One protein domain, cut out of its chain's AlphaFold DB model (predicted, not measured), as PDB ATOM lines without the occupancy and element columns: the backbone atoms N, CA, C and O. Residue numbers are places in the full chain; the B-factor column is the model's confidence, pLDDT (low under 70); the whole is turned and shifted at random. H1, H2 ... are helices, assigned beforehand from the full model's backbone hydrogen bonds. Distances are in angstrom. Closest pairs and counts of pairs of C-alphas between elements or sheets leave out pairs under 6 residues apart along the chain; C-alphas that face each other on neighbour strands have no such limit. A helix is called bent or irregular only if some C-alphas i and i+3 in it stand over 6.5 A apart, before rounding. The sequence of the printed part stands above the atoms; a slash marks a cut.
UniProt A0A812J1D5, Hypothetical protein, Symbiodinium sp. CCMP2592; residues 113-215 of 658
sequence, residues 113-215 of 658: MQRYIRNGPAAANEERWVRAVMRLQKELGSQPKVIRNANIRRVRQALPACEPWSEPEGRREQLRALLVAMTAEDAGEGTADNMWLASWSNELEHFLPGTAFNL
ATOM      1  N   MET A 113     -25.426  20.227   8.436       54.31
ATOM      2  CA  MET A 113     -24.367  20.730   7.552       54.31
ATOM      3  C   MET A 113     -23.352  21.609   8.286       54.31
ATOM      4  O   MET A 113     -22.157  21.463   8.054       54.31
ATOM      5  N   GLN A 114     -23.777  22.489   9.193       62.09
ATOM      6  CA  GLN A 114     -22.861  23.322   9.975       62.09
ATOM      7  C   GLN A 114     -22.010  22.479  10.928       62.09
ATOM      8  O   GLN A 114     -20.805  22.709  11.028       62.09
ATOM      9  N   ARG A 115     -22.586  21.449  11.560       53.19
ATOM     10  CA  ARG A 115     -21.835  20.507  12.405       53.19
ATOM     11  C   ARG A 115     -20.870  19.649  11.580       53.19
ATOM     12  O   ARG A 115     -19.732  19.447  11.995       53.19
ATOM     13  N   TYR A 116     -21.275  19.236  10.376       50.28
ATOM     14  CA  TYR A 116     -20.420  18.535   9.410       50.28
ATOM     15  C   TYR A 116     -19.253  19.404   8.913       50.28
ATOM     16  O   TYR A 116     -18.123  18.930   8.801       50.28
ATOM     17  N   ILE A 117     -19.498  20.693   8.663       62.19
ATOM     18  CA  ILE A 117     -18.469  21.659   8.256       62.19
ATOM     19  C   ILE A 117     -17.506  21.954   9.416       62.19
ATOM     20  O   ILE A 117     -16.308  22.096   9.184       62.19
ATOM     21  N   ARG A 118     -18.006  22.029  10.659       62.69
ATOM     22  CA  ARG A 118     -17.212  22.405  11.839       62.69
ATOM     23  C   ARG A 118     -16.357  21.258  12.380       62.69
ATOM     24  O   ARG A 118     -15.201  21.488  12.722       62.69
ATOM     25  N   ASN A 119     -16.891  20.037  12.409       56.41
ATOM     26  CA  ASN A 119     -16.194  18.877  12.976       56.41
ATOM     27  C   ASN A 119     -15.480  18.025  11.907       56.41
ATOM     28  O   ASN A 119     -14.720  17.110  12.229       56.41
ATOM     29  N   GLY A 120     -15.696  18.337  10.628       53.22
ATOM     30  CA  GLY A 120     -15.153  17.595   9.500       53.22
ATOM     31  C   GLY A 120     -15.817  16.223   9.295       53.22
ATOM     32  O   GLY A 120     -16.520  15.704  10.166       53.22
ATOM     33  N   PRO A 121     -15.579  15.586   8.135       67.81
ATOM     34  CA  PRO A 121     -16.178  14.294   7.789       67.81
ATOM     35  C   PRO A 121     -15.767  13.153   8.736       67.81
ATOM     36  O   PRO A 121     -16.503  12.178   8.876       67.81
ATOM     37  N   ALA A 122     -14.615  13.273   9.405       62.41
ATOM     38  CA  ALA A 122     -14.096  12.255  10.318       62.41
ATOM     39  C   ALA A 122     -14.901  12.172  11.628       62.41
ATOM     40  O   ALA A 122     -15.309  11.084  12.027       62.41
ATOM     41  N   ALA A 123     -15.216  13.310  12.257       63.22
ATOM     42  CA  ALA A 123     -16.020  13.333  13.479       63.22
ATOM     43  C   ALA A 123     -17.466  12.875  13.231       63.22
ATOM     44  O   ALA A 123     -18.061  12.195  14.063       63.22
ATOM     45  N   ALA A 124     -18.012  13.177  12.048       79.56
ATOM     46  CA  ALA A 124     -19.323  12.682  11.643       79.56
ATOM     47  C   ALA A 124     -19.357  11.148  11.513       79.56
ATOM     48  O   ALA A 124     -20.400  10.545  11.755       79.56
ATOM     49  N   ASN A 125     -18.241  10.512  11.141       85.81
ATOM     50  CA  ASN A 125     -18.146   9.055  11.050       85.81
ATOM     51  C   ASN A 125     -18.149   8.412  12.447       85.81
ATOM     52  O   ASN A 125     -18.890   7.462  12.672       85.81
ATOM     53  N   GLU A 126     -17.408   8.974  13.406       87.50
ATOM     54  CA  GLU A 126     -17.378   8.449  14.779       87.50
ATOM     55  C   GLU A 126     -18.731   8.592  15.489       87.50
ATOM     56  O   GLU A 126     -19.238   7.637  16.071       87.50
ATOM     57  N   GLU A 127     -19.397   9.742  15.360       87.12
ATOM     58  CA  GLU A 127     -20.745   9.911  15.913       87.12
ATOM     59  C   GLU A 127     -21.774   8.970  15.264       87.12
ATOM     60  O   GLU A 127     -22.719   8.528  15.926       87.12
ATOM     61  N   ARG A 128     -21.629   8.681  13.962       90.81
ATOM     62  CA  ARG A 128     -22.474   7.705  13.257       90.81
ATOM     63  C   ARG A 128     -22.201   6.288  13.742       90.81
ATOM     64  O   ARG A 128     -23.158   5.550  13.946       90.81
ATOM     65  N   TRP A 129     -20.938   5.938  13.969       94.94
ATOM     66  CA  TRP A 129     -20.544   4.652  14.532       94.94
ATOM     67  C   TRP A 129     -21.150   4.446  15.924       94.94
ATOM     68  O   TRP A 129     -21.839   3.455  16.143       94.94
ATOM     69  N   VAL A 130     -21.009   5.418  16.832       94.12
ATOM     70  CA  VAL A 130     -21.601   5.343  18.182       94.12
ATOM     71  C   VAL A 130     -23.120   5.159  18.113       94.12
ATOM     72  O   VAL A 130     -23.680   4.313  18.810       94.12
ATOM     73  N   ARG A 131     -23.803   5.902  17.232       93.50
ATOM     74  CA  ARG A 131     -25.250   5.745  17.013       93.50
ATOM     75  C   ARG A 131     -25.614   4.368  16.458       93.50
ATOM     76  O   ARG A 131     -26.595   3.785  16.916       93.50
ATOM     77  N   ALA A 132     -24.832   3.841  15.519       95.19
ATOM     78  CA  ALA A 132     -25.031   2.505  14.967       95.19
ATOM     79  C   ALA A 132     -24.846   1.422  16.044       95.19
ATOM     80  O   ALA A 132     -25.705   0.561  16.191       95.19
ATOM     81  N   VAL A 133     -23.800   1.508  16.872       96.19
ATOM     82  CA  VAL A 133     -23.550   0.571  17.985       96.19
ATOM     83  C   VAL A 133     -24.683   0.606  19.017       96.19
ATOM     84  O   VAL A 133     -25.156  -0.446  19.446       96.19
ATOM     85  N   MET A 134     -25.182   1.793  19.372       95.38
ATOM     86  CA  MET A 134     -26.321   1.938  20.289       95.38
ATOM     87  C   MET A 134     -27.615   1.361  19.702       95.38
ATOM     88  O   MET A 134     -28.373   0.685  20.402       95.38
ATOM     89  N   ARG A 135     -27.865   1.581  18.405       97.06
ATOM     90  CA  ARG A 135     -29.012   0.977  17.718       97.06
ATOM     91  C   ARG A 135     -28.893  -0.547  17.680       97.06
ATOM     92  O   ARG A 135     -29.861  -1.225  18.013       97.06
ATOM     93  N   LEU A 136     -27.707  -1.070  17.368       97.19
ATOM     94  CA  LEU A 136     -27.415  -2.503  17.368       97.19
ATOM     95  C   LEU A 136     -27.701  -3.121  18.739       97.19
ATOM     96  O   LEU A 136     -28.372  -4.147  18.829       97.19
ATOM     97  N   GLN A 137     -27.235  -2.477  19.811       97.44
ATOM     98  CA  GLN A 137     -27.488  -2.909  21.183       97.44
ATOM     99  C   GLN A 137     -28.986  -2.950  21.502       97.44
ATOM    100  O   GLN A 137     -29.456  -3.932  22.076       97.44
ATOM    101  N   LYS A 138     -29.739  -1.908  21.126       97.06
ATOM    102  CA  LYS A 138     -31.187  -1.828  21.360       97.06
ATOM    103  C   LYS A 138     -31.942  -2.926  20.608       97.06
ATOM    104  O   LYS A 138     -32.768  -3.614  21.204       97.06
ATOM    105  N   GLU A 139     -31.634  -3.120  19.328       97.56
ATOM    106  CA  GLU A 139     -32.269  -4.151  18.503       97.56
ATOM    107  C   GLU A 139     -31.945  -5.557  19.012       97.56
ATOM    108  O   GLU A 139     -32.862  -6.348  19.231       97.56
ATOM    109  N   LEU A 140     -30.675  -5.852  19.312       97.31
ATOM    110  CA  LEU A 140     -30.291  -7.114  19.948       97.31
ATOM    111  C   LEU A 140     -31.000  -7.291  21.294       97.31
ATOM    112  O   LEU A 140     -31.484  -8.378  21.586       97.31
ATOM    113  N   GLY A 141     -31.105  -6.238  22.107       96.62
ATOM    114  CA  GLY A 141     -31.794  -6.265  23.400       96.62
ATOM    115  C   GLY A 141     -33.275  -6.634  23.298       96.62
ATOM    116  O   GLY A 141     -33.775  -7.334  24.176       96.62
ATOM    117  N   SER A 142     -33.942  -6.226  22.213       97.06
ATOM    118  CA  SER A 142     -35.354  -6.534  21.944       97.06
ATOM    119  C   SER A 142     -35.605  -7.958  21.427       97.06
ATOM    120  O   SER A 142     -36.733  -8.445  21.488       97.06
ATOM    121  N   GLN A 143     -34.572  -8.652  20.937       97.50
ATOM    122  CA  GLN A 143     -34.714 -10.005  20.399       97.50
ATOM    123  C   GLN A 143     -34.816 -11.064  21.515       97.50
ATOM    124  O   GLN A 143     -34.136 -10.956  22.544       97.50
ATOM    125  N   PRO A 144     -35.578 -12.157  21.303       96.81
ATOM    126  CA  PRO A 144     -35.566 -13.312  22.199       96.81
ATOM    127  C   PRO A 144     -34.143 -13.845  22.409       96.81
ATOM    128  O   PRO A 144     -33.381 -13.948  21.449       96.81
ATOM    129  N   LYS A 145     -33.790 -14.249  23.642       97.06
ATOM    130  CA  LYS A 145     -32.417 -14.666  24.025       97.06
ATOM    131  C   LYS A 145     -31.779 -15.661  23.042       97.06
ATOM    132  O   LYS A 145     -30.607 -15.530  22.703       97.06
ATOM    133  N   VAL A 146     -32.565 -16.628  22.572       96.69
ATOM    134  CA  VAL A 146     -32.147 -17.687  21.637       96.69
ATOM    135  C   VAL A 146     -31.773 -17.117  20.258       96.69
ATOM    136  O   VAL A 146     -30.701 -17.422  19.737       96.69
ATOM    137  N   ILE A 147     -32.602 -16.224  19.702       96.62
ATOM    138  CA  ILE A 147     -32.356 -15.553  18.412       96.62
ATOM    139  C   ILE A 147     -31.200 -14.557  18.545       96.62
ATOM    140  O   ILE A 147     -30.277 -14.564  17.731       96.62
ATOM    141  N   ARG A 148     -31.195 -13.763  19.622       97.19
ATOM    142  CA  ARG A 148     -30.139 -12.796  19.940       97.19
ATOM    143  C   ARG A 148     -28.762 -13.452  19.962       97.19
ATOM    144  O   ARG A 148     -27.846 -12.982  19.294       97.19
ATOM    145  N   ASN A 149     -28.611 -14.565  20.679       96.50
ATOM    146  CA  ASN A 149     -27.339 -15.283  20.754       96.50
ATOM    147  C   ASN A 149     -26.933 -15.918  19.412       96.50
ATOM    148  O   ASN A 149     -25.739 -16.022  19.124       96.50
ATOM    149  N   ALA A 150     -27.890 -16.355  18.589       96.06
ATOM    150  CA  ALA A 150     -27.606 -16.856  17.245       96.06
ATOM    151  C   ALA A 150     -27.105 -15.731  16.318       96.06
ATOM    152  O   ALA A 150     -26.097 -15.900  15.626       96.06
ATOM    153  N   ASN A 151     -27.739 -14.558  16.378       96.69
ATOM    154  CA  ASN A 151     -27.330 -13.355  15.653       96.69
ATOM    155  C   ASN A 151     -25.953 -12.858  16.110       96.69
ATOM    156  O   ASN A 151     -25.075 -12.650  15.277       96.69
ATOM    157  N   ILE A 152     -25.716 -12.761  17.423       96.56
ATOM    158  CA  ILE A 152     -24.412 -12.385  17.988       96.56
ATOM    159  C   ILE A 152     -23.309 -13.327  17.492       96.56
ATOM    160  O   ILE A 152     -22.250 -12.861  17.068       96.56
ATOM    161  N   ARG A 153     -23.545 -14.646  17.496       95.25
ATOM    162  CA  ARG A 153     -22.581 -15.629  16.975       95.25
ATOM    163  C   ARG A 153     -22.259 -15.384  15.502       95.25
ATOM    164  O   ARG A 153     -21.083 -15.364  15.146       95.25
ATOM    165  N   ARG A 154     -23.273 -15.145  14.664       94.94
ATOM    166  CA  ARG A 154     -23.085 -14.846  13.234       94.94
ATOM    167  C   ARG A 154     -22.325 -13.544  13.002       94.94
ATOM    168  O   ARG A 154     -21.401 -13.536  12.197       94.94
ATOM    169  N   VAL A 155     -22.646 -12.482  13.743       95.50
ATOM    170  CA  VAL A 155     -21.900 -11.215  13.676       95.50
ATOM    171  C   VAL A 155     -20.443 -11.439  14.077       95.50
ATOM    172  O   VAL A 155     -19.553 -11.028  13.344       95.50
ATOM    173  N   ARG A 156     -20.170 -12.159  15.175       94.38
ATOM    174  CA  ARG A 156     -18.794 -12.469  15.609       94.38
ATOM    175  C   ARG A 156     -18.008 -13.267  14.567       94.38
ATOM    176  O   ARG A 156     -16.832 -12.981  14.377       94.38
ATOM    177  N   GLN A 157     -18.642 -14.232  13.901       93.31
ATOM    178  CA  GLN A 157     -18.026 -15.028  12.832       93.31
ATOM    179  C   GLN A 157     -17.729 -14.205  11.570       93.31
ATOM    180  O   GLN A 157     -16.775 -14.508  10.862       93.31
ATOM    181  N   ALA A 158     -18.527 -13.170  11.294       93.06
ATOM    182  CA  ALA A 158     -18.342 -12.284  10.147       93.06
ATOM    183  C   ALA A 158     -17.267 -11.202  10.370       93.06
ATOM    184  O   ALA A 158     -16.891 -10.515   9.421       93.06
ATOM    185  N   LEU A 159     -16.769 -11.022  11.602       92.62
ATOM    186  CA  LEU A 159     -15.698 -10.066  11.887       92.62
ATOM    187  C   LEU A 159     -14.348 -10.631  11.419       92.62
ATOM    188  O   LEU A 159     -13.892 -11.625  11.987       92.62
ATOM    189  N   PRO A 160     -13.660  -9.996  10.451       84.06
ATOM    190  CA  PRO A 160     -12.363 -10.488  10.002       84.06
ATOM    191  C   PRO A 160     -11.311 -10.393  11.122       84.06
ATOM    192  O   PRO A 160     -11.489  -9.705  12.137       84.06
ATOM    193  N   ALA A 161     -10.169 -11.057  10.945       79.88
ATOM    194  CA  ALA A 161      -8.959 -10.704  11.685       79.88
ATOM    195  C   ALA A 161      -8.475  -9.326  11.187       79.88
ATOM    196  O   ALA A 161      -8.583  -9.039   9.996       79.88
ATOM    197  N   CYS A 162      -8.056  -8.424  12.078       73.38
ATOM    198  CA  CYS A 162      -7.467  -7.137  11.678       73.38
ATOM    199  C   CYS A 162      -5.993  -7.149  12.028       73.38
ATOM    200  O   CYS A 162      -5.600  -7.823  12.981       73.38
ATOM    201  N   GLU A 163      -5.216  -6.366  11.291       72.12
ATOM    202  CA  GLU A 163      -3.885  -6.000  11.747       72.12
ATOM    203  C   GLU A 163      -4.006  -5.170  13.032       72.12
ATOM    204  O   GLU A 163      -4.867  -4.274  13.098       72.12
ATOM    205  N   PRO A 164      -3.177  -5.473  14.043       67.56
ATOM    206  CA  PRO A 164      -3.153  -4.699  15.266       67.56
ATOM    207  C   PRO A 164      -2.756  -3.246  14.969       67.56
ATOM    208  O   PRO A 164      -1.954  -2.977  14.074       67.56
ATOM    209  N   TRP A 165      -3.312  -2.318  15.742       68.88
ATOM    210  CA  TRP A 165      -3.141  -0.861  15.742       68.88
ATOM    211  C   TRP A 165      -3.858  -0.066  14.639       68.88
ATOM    212  O   TRP A 165      -3.547   1.107  14.424       68.88
ATOM    213  N   SER A 166      -4.833  -0.653  13.943       76.81
ATOM    214  CA  SER A 166      -5.610   0.051  12.909       76.81
ATOM    215  C   SER A 166      -6.859   0.746  13.497       76.81
ATOM    216  O   SER A 166      -7.491   0.214  14.399       76.81
ATOM    217  N   GLU A 167      -7.279   1.924  13.002       73.69
ATOM    218  CA  GLU A 167      -8.551   2.557  13.446       73.69
ATOM    219  C   GLU A 167      -9.776   1.608  13.375       73.69
ATOM    220  O   GLU A 167     -10.584   1.593  14.311       73.69
ATOM    221  N   PRO A 168      -9.920   0.754  12.335       79.69
ATOM    222  CA  PRO A 168     -10.954  -0.279  12.292       79.69
ATOM    223  C   PRO A 168     -10.853  -1.303  13.428       79.69
ATOM    224  O   PRO A 168     -11.863  -1.908  13.782       79.69
ATOM    225  N   GLU A 169      -9.667  -1.517  14.003       85.12
ATOM    226  CA  GLU A 169      -9.486  -2.400  15.152       85.12
ATOM    227  C   GLU A 169     -10.170  -1.835  16.395       85.12
ATOM    228  O   GLU A 169     -10.895  -2.574  17.052       85.12
ATOM    229  N   GLY A 170     -10.048  -0.531  16.668       88.00
ATOM    230  CA  GLY A 170     -10.717   0.098  17.812       88.00
ATOM    231  C   GLY A 170     -12.239  -0.077  17.761       88.00
ATOM    232  O   GLY A 170     -12.865  -0.493  18.736       88.00
ATOM    233  N   ARG A 171     -12.840   0.139  16.586       93.38
ATOM    234  CA  ARG A 171     -14.277  -0.100  16.362       93.38
ATOM    235  C   ARG A 171     -14.638  -1.583  16.459       93.38
ATOM    236  O   ARG A 171     -15.674  -1.944  17.014       93.38
ATOM    237  N   ARG A 172     -13.774  -2.470  15.967       90.56
ATOM    238  CA  ARG A 172     -13.977  -3.923  16.050       90.56
ATOM    239  C   ARG A 172     -13.911  -4.434  17.488       90.56
ATOM    240  O   ARG A 172     -14.732  -5.267  17.855       90.56
ATOM    241  N   GLU A 173     -12.979  -3.933  18.289       91.69
ATOM    242  CA  GLU A 173     -12.855  -4.208  19.725       91.69
ATOM    243  C   GLU A 173     -14.105  -3.738  20.477       91.69
ATOM    244  O   GLU A 173     -14.703  -4.523  21.211       91.69
ATOM    245  N   GLN A 174     -14.577  -2.511  20.220       93.94
ATOM    246  CA  GLN A 174     -15.829  -1.997  20.795       93.94
ATOM    247  C   GLN A 174     -17.029  -2.892  20.449       93.94
ATOM    248  O   GLN A 174     -17.811  -3.257  21.328       93.94
ATOM    249  N   LEU A 175     -17.153  -3.302  19.182       95.94
ATOM    250  CA  LEU A 175     -18.216  -4.204  18.745       95.94
ATOM    251  C   LEU A 175     -18.090  -5.592  19.393       95.94
ATOM    252  O   LEU A 175     -19.085  -6.143  19.852       95.94
ATOM    253  N   ARG A 176     -16.882  -6.160  19.488       94.31
ATOM    254  CA  ARG A 176     -16.644  -7.436  20.186       94.31
ATOM    255  C   ARG A 176     -17.029  -7.346  21.659       94.31
ATOM    256  O   ARG A 176     -17.700  -8.253  22.146       94.31
ATOM    257  N   ALA A 177     -16.644  -6.269  22.341       93.56
ATOM    258  CA  ALA A 177     -16.981  -6.037  23.740       93.56
ATOM    259  C   ALA A 177     -18.501  -5.967  23.940       93.56
ATOM    260  O   ALA A 177     -19.031  -6.667  24.804       93.56
ATOM    261  N   LEU A 178     -19.213  -5.217  23.088       96.62
ATOM    262  CA  LEU A 178     -20.677  -5.161  23.106       96.62
ATOM    263  C   LEU A 178     -21.301  -6.551  22.900       96.62
ATOM    264  O   LEU A 178     -22.185  -6.959  23.650       96.62
ATOM    265  N   LEU A 179     -20.844  -7.291  21.887       96.44
ATOM    266  CA  LEU A 179     -21.381  -8.611  21.557       96.44
ATOM    267  C   LEU A 179     -21.148  -9.623  22.686       96.44
ATOM    268  O   LEU A 179     -22.038 -10.418  22.982       96.44
ATOM    269  N   VAL A 180     -19.987  -9.581  23.345       95.56
ATOM    270  CA  VAL A 180     -19.699 -10.405  24.529       95.56
ATOM    271  C   VAL A 180     -20.619 -10.019  25.687       95.56
ATOM    272  O   VAL A 180     -21.254 -10.905  26.248       95.56
ATOM    273  N   ALA A 181     -20.775  -8.725  25.978       94.88
ATOM    274  CA  ALA A 181     -21.646  -8.242  27.052       94.88
ATOM    275  C   ALA A 181     -23.130  -8.613  26.850       94.88
ATOM    276  O   ALA A 181     -23.859  -8.813  27.817       94.88
ATOM    277  N   MET A 182     -23.582  -8.726  25.598       96.56
ATOM    278  CA  MET A 182     -24.968  -9.070  25.250       96.56
ATOM    279  C   MET A 182     -25.226 -10.586  25.132       96.56
ATOM    280  O   MET A 182     -26.385 -11.006  25.004       96.56
ATOM    281  N   THR A 183     -24.175 -11.415  25.154       95.62
ATOM    282  CA  THR A 183     -24.300 -12.878  25.064       95.62
ATOM    283  C   THR A 183     -24.822 -13.429  26.394       95.62
ATOM    284  O   THR A 183     -24.201 -13.232  27.429       95.62
ATOM    285  N   ALA A 184     -25.963 -14.124  26.382       90.44
ATOM    286  CA  ALA A 184     -26.482 -14.803  27.577       90.44
ATOM    287  C   ALA A 184     -25.914 -16.229  27.698       90.44
ATOM    288  O   ALA A 184     -25.905 -16.943  26.698       90.44
ATOM    289  N   GLU A 185     -25.502 -16.664  28.890       88.19
ATOM    290  CA  GLU A 185     -24.869 -17.982  29.099       88.19
ATOM    291  C   GLU A 185     -25.839 -19.169  28.903       88.19
ATOM    292  O   GLU A 185     -25.419 -20.231  28.456       88.19
ATOM    293  N   ASP A 186     -27.150 -18.958  29.086       85.94
ATOM    294  CA  ASP A 186     -28.155 -20.039  29.112       85.94
ATOM    295  C   ASP A 186     -29.088 -20.102  27.886       85.94
ATOM    296  O   ASP A 186     -30.199 -20.636  27.962       85.94
ATOM    297  N   ALA A 187     -28.725 -19.504  26.748       81.50
ATOM    298  CA  ALA A 187     -29.612 -19.564  25.584       81.50
ATOM    299  C   ALA A 187     -29.405 -20.865  24.793       81.50
ATOM    300  O   ALA A 187     -28.299 -21.146  24.333       81.50
ATOM    301  N   GLY A 188     -30.492 -21.611  24.579       87.81
ATOM    302  CA  GLY A 188     -30.506 -22.773  23.688       87.81
ATOM    303  C   GLY A 188     -30.091 -22.445  22.246       87.81
ATOM    304  O   GLY A 188     -29.942 -21.283  21.853       87.81
ATOM    305  N   GLU A 189     -29.901 -23.485  21.435       91.38
ATOM    306  CA  GLU A 189     -29.565 -23.330  20.019       91.38
ATOM    307  C   GLU A 189     -30.743 -22.747  19.231       91.38
ATOM    308  O   GLU A 189     -31.812 -23.341  19.127       91.38
ATOM    309  N   GLY A 190     -30.533 -21.546  18.692       92.12
ATOM    310  CA  GLY A 190     -31.484 -20.829  17.853       92.12
ATOM    311  C   GLY A 190     -30.987 -20.668  16.431       92.12
ATOM    312  O   GLY A 190     -29.781 -20.624  16.181       92.12
ATOM    313  N   THR A 191     -31.920 -20.499  15.498       95.31
ATOM    314  CA  THR A 191     -31.615 -20.024  14.148       95.31
ATOM    315  C   THR A 191     -31.483 -18.504  14.153       95.31
ATOM    316  O   THR A 191     -32.338 -17.808  14.699       95.31
ATOM    317  N   ALA A 192     -30.413 -17.997  13.542       95.25
ATOM    318  CA  ALA A 192     -30.212 -16.566  13.360       95.25
ATOM    319  C   ALA A 192     -31.255 -15.982  12.390       95.25
ATOM    320  O   ALA A 192     -31.683 -16.659  11.451       95.25
ATOM    321  N   ASP A 193     -31.643 -14.730  12.609       96.50
ATOM    322  CA  ASP A 193     -32.543 -13.995  11.724       96.50
ATOM    323  C   ASP A 193     -31.745 -13.431  10.540       96.50
ATOM    324  O   ASP A 193     -31.008 -12.449  10.656       96.50
ATOM    325  N   ASN A 194     -31.885 -14.073   9.379       94.50
ATOM    326  CA  ASN A 194     -31.157 -13.696   8.168       94.50
ATOM    327  C   ASN A 194     -31.581 -12.329   7.615       94.50
ATOM    328  O   ASN A 194     -30.759 -11.663   6.990       94.50
ATOM    329  N   MET A 195     -32.831 -11.900   7.830       93.81
ATOM    330  CA  MET A 195     -33.280 -10.580   7.379       93.81
ATOM    331  C   MET A 195     -32.617  -9.483   8.204       93.81
ATOM    332  O   MET A 195     -32.098  -8.518   7.646       93.81
ATOM    333  N   TRP A 196     -32.571  -9.679   9.520       96.19
ATOM    334  CA  TRP A 196     -31.883  -8.772  10.431       96.19
ATOM    335  C   TRP A 196     -30.369  -8.727  10.165       96.19
ATOM    336  O   TRP A 196     -29.766  -7.657  10.109       96.19
ATOM    337  N   LEU A 197     -29.736  -9.879   9.926       96.00
ATOM    338  CA  LEU A 197     -28.311  -9.917   9.578       96.00
ATOM    339  C   LEU A 197     -28.015  -9.213   8.246       96.00
ATOM    340  O   LEU A 197     -26.980  -8.562   8.132       96.00
ATOM    341  N   ALA A 198     -28.910  -9.307   7.259       92.38
ATOM    342  CA  ALA A 198     -28.752  -8.634   5.972       92.38
ATOM    343  C   ALA A 198     -28.901  -7.104   6.065       92.38
ATOM    344  O   ALA A 198     -28.237  -6.379   5.324       92.38
ATOM    345  N   SER A 199     -29.742  -6.583   6.968       93.38
ATOM    346  CA  SER A 199     -29.811  -5.132   7.186       93.38
ATOM    347  C   SER A 199     -28.536  -4.608   7.847       93.38
ATOM    348  O   SER A 199     -28.012  -3.573   7.440       93.38
ATOM    349  N   TRP A 200     -27.999  -5.356   8.815       96.12
ATOM    350  CA  TRP A 200     -26.776  -4.981   9.525       96.12
ATOM    351  C   TRP A 200     -25.497  -5.230   8.735       96.12
ATOM    352  O   TRP A 200     -24.503  -4.552   8.991       96.12
ATOM    353  N   SER A 201     -25.493  -6.141   7.759       93.38
ATOM    354  CA  SER A 201     -24.293  -6.426   6.972       93.38
ATOM    355  C   SER A 201     -23.796  -5.205   6.215       93.38
ATOM    356  O   SER A 201     -22.621  -4.866   6.309       93.38
ATOM    357  N   ASN A 202     -24.705  -4.507   5.534       89.44
ATOM    358  CA  ASN A 202     -24.366  -3.337   4.725       89.44
ATOM    359  C   ASN A 202     -23.882  -2.170   5.592       89.44
ATOM    360  O   ASN A 202     -22.989  -1.417   5.207       89.44
ATOM    361  N   GLU A 203     -24.478  -2.006   6.771       94.19
ATOM    362  CA  GLU A 203     -24.105  -0.924   7.671       94.19
ATOM    363  C   GLU A 203     -22.790  -1.211   8.395       94.19
ATOM    364  O   GLU A 203     -21.935  -0.333   8.476       94.19
ATOM    365  N   LEU A 204     -22.579  -2.439   8.874       94.69
ATOM    366  CA  LEU A 204     -21.314  -2.815   9.497       94.69
ATOM    367  C   LEU A 204     -20.167  -2.798   8.487       94.69
ATOM    368  O   LEU A 204     -19.093  -2.326   8.841       94.69
ATOM    369  N   GLU A 205     -20.399  -3.191   7.233       93.62
ATOM    370  CA  GLU A 205     -19.400  -3.098   6.161       93.62
ATOM    371  C   GLU A 205     -18.977  -1.649   5.883       93.62
ATOM    372  O   GLU A 205     -17.803  -1.390   5.612       93.62
ATOM    373  N   HIS A 206     -19.894  -0.685   6.031       91.94
ATOM    374  CA  HIS A 206     -19.570   0.735   5.905       91.94
ATOM    375  C   HIS A 206     -18.559   1.208   6.964       91.94
ATOM    376  O   HIS A 206     -17.685   2.023   6.662       91.94
ATOM    377  N   PHE A 207     -18.663   0.708   8.199       92.94
ATOM    378  CA  PHE A 207     -17.777   1.101   9.303       92.94
ATOM    379  C   PHE A 207     -16.542   0.209   9.451       92.94
ATOM    380  O   PHE A 207     -15.510   0.667   9.946       92.94
ATOM    381  N   LEU A 208     -16.655  -1.054   9.047       93.12
ATOM    382  CA  LEU A 208     -15.658  -2.107   9.184       93.12
ATOM    383  C   LEU A 208     -15.464  -2.786   7.818       93.12
ATOM    384  O   LEU A 208     -15.987  -3.878   7.588       93.12
ATOM    385  N   PRO A 209     -14.688  -2.178   6.904       88.94
ATOM    386  CA  PRO A 209     -14.431  -2.765   5.597       88.94
ATOM    387  C   PRO A 209     -13.911  -4.201   5.722       88.94
ATOM    388  O   PRO A 209     -12.996  -4.481   6.503       88.94
ATOM    389  N   GLY A 210     -14.510  -5.116   4.958       83.75
ATOM    390  CA  GLY A 210     -14.179  -6.541   4.987       83.75
ATOM    391  C   GLY A 210     -15.040  -7.394   5.924       83.75
ATOM    392  O   GLY A 210     -14.835  -8.607   5.964       83.75
ATOM    393  N   THR A 211     -16.013  -6.825   6.649       82.19
ATOM    394  CA  THR A 211     -17.054  -7.631   7.308       82.19
ATOM    395  C   THR A 211     -18.002  -8.214   6.268       82.19
ATOM    396  O   THR A 211     -19.015  -7.614   5.920       82.19
ATOM    397  N   ALA A 212     -17.669  -9.395   5.759       76.06
ATOM    398  CA  ALA A 212     -18.522 -10.128   4.839       76.06
ATOM    399  C   ALA A 212     -19.449 -11.060   5.626       76.06
ATOM    400  O   ALA A 212     -19.043 -12.120   6.110       76.06
ATOM    401  N   PHE A 213     -20.723 -10.686   5.726       76.38
ATOM    402  CA  PHE A 213     -21.763 -11.624   6.127       76.38
ATOM    403  C   PHE A 213     -22.036 -12.532   4.939       76.38
ATOM    404  O   PHE A 213     -22.806 -12.194   4.042       76.38
ATOM    405  N   ASN A 214     -21.390 -13.694   4.913       70.56
ATOM    406  CA  ASN A 214     -21.756 -14.736   3.964       70.56
ATOM    407  C   ASN A 214     -23.169 -15.233   4.327       70.56
ATOM    408  O   ASN A 214     -23.337 -16.177   5.094       70.56
ATOM    409  N   LEU A 215     -24.189 -14.556   3.782       56.75
ATOM    410  CA  LEU A 215     -25.601 -14.966   3.792       56.75
ATOM    411  C   LEU A 215     -25.815 -16.250   2.979       56.75
ATOM    412  O   LEU A 215     -26.861 -16.890   3.076       56.75
TER     413      LEU A 215
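This is residues 113 to 215 of the 658 residues of the protein "Hypothetical protein" of Symbiodinium sp. CCMP2592 (UniProt A0A812J1D5). Four helices form a loose up-and-down bundle, each running against the one before, and the kinked first part of H1 makes an arm whose residues 117 to 122 stick out. The 103 printed residues hold H1, H2, H3 and H4 in that order, all helix, compact with a radius of gyration of the C-alphas of 14.7 A, spanning 48 by 29 by 24 A.

H1, residues 113 to 142, starts at C-alpha (-24.367, 20.730, 7.552), measures 32.7 A and is irregular, C-alphas 118 and 121 being 9.1 A apart, with a kink of 113 degrees near residue 121. H2 is residues 145 to 158, 19.9 A; H3, 167 to 182, 23.3 A; H4, 194 to 207, 20.0 A, ending at (-17.777, 1.101, 9.303).

H1, with residues 133 to 141 alone, touches H3, closest C-alphas Val 133 and Leu 175, 7.2 A, at a shallow tilt of 26 degrees, the same way. H2 and H3, a hairpin, only just touch, with 3 pairs of C-alphas within 8 A, closest Ile 152 and Leu 179, 6.0 A. H4 is close but not clearly touching H2, closest C-alphas Asn 151 and Leu 197, 7.0 A. Every O i to N i+4 pair is within hydrogen-bond range in H2, 23 of 26 in H1, 11 of 12 in H3, 8 of 10 in H4.

The farthest C-alphas, Gln 114 and Gly 188, are 48.7 A apart. The printed part has no cut; the link from H3 to H4 is long. pLDDT is under 70 at residues 113 to 123, 164 to 165 and 215.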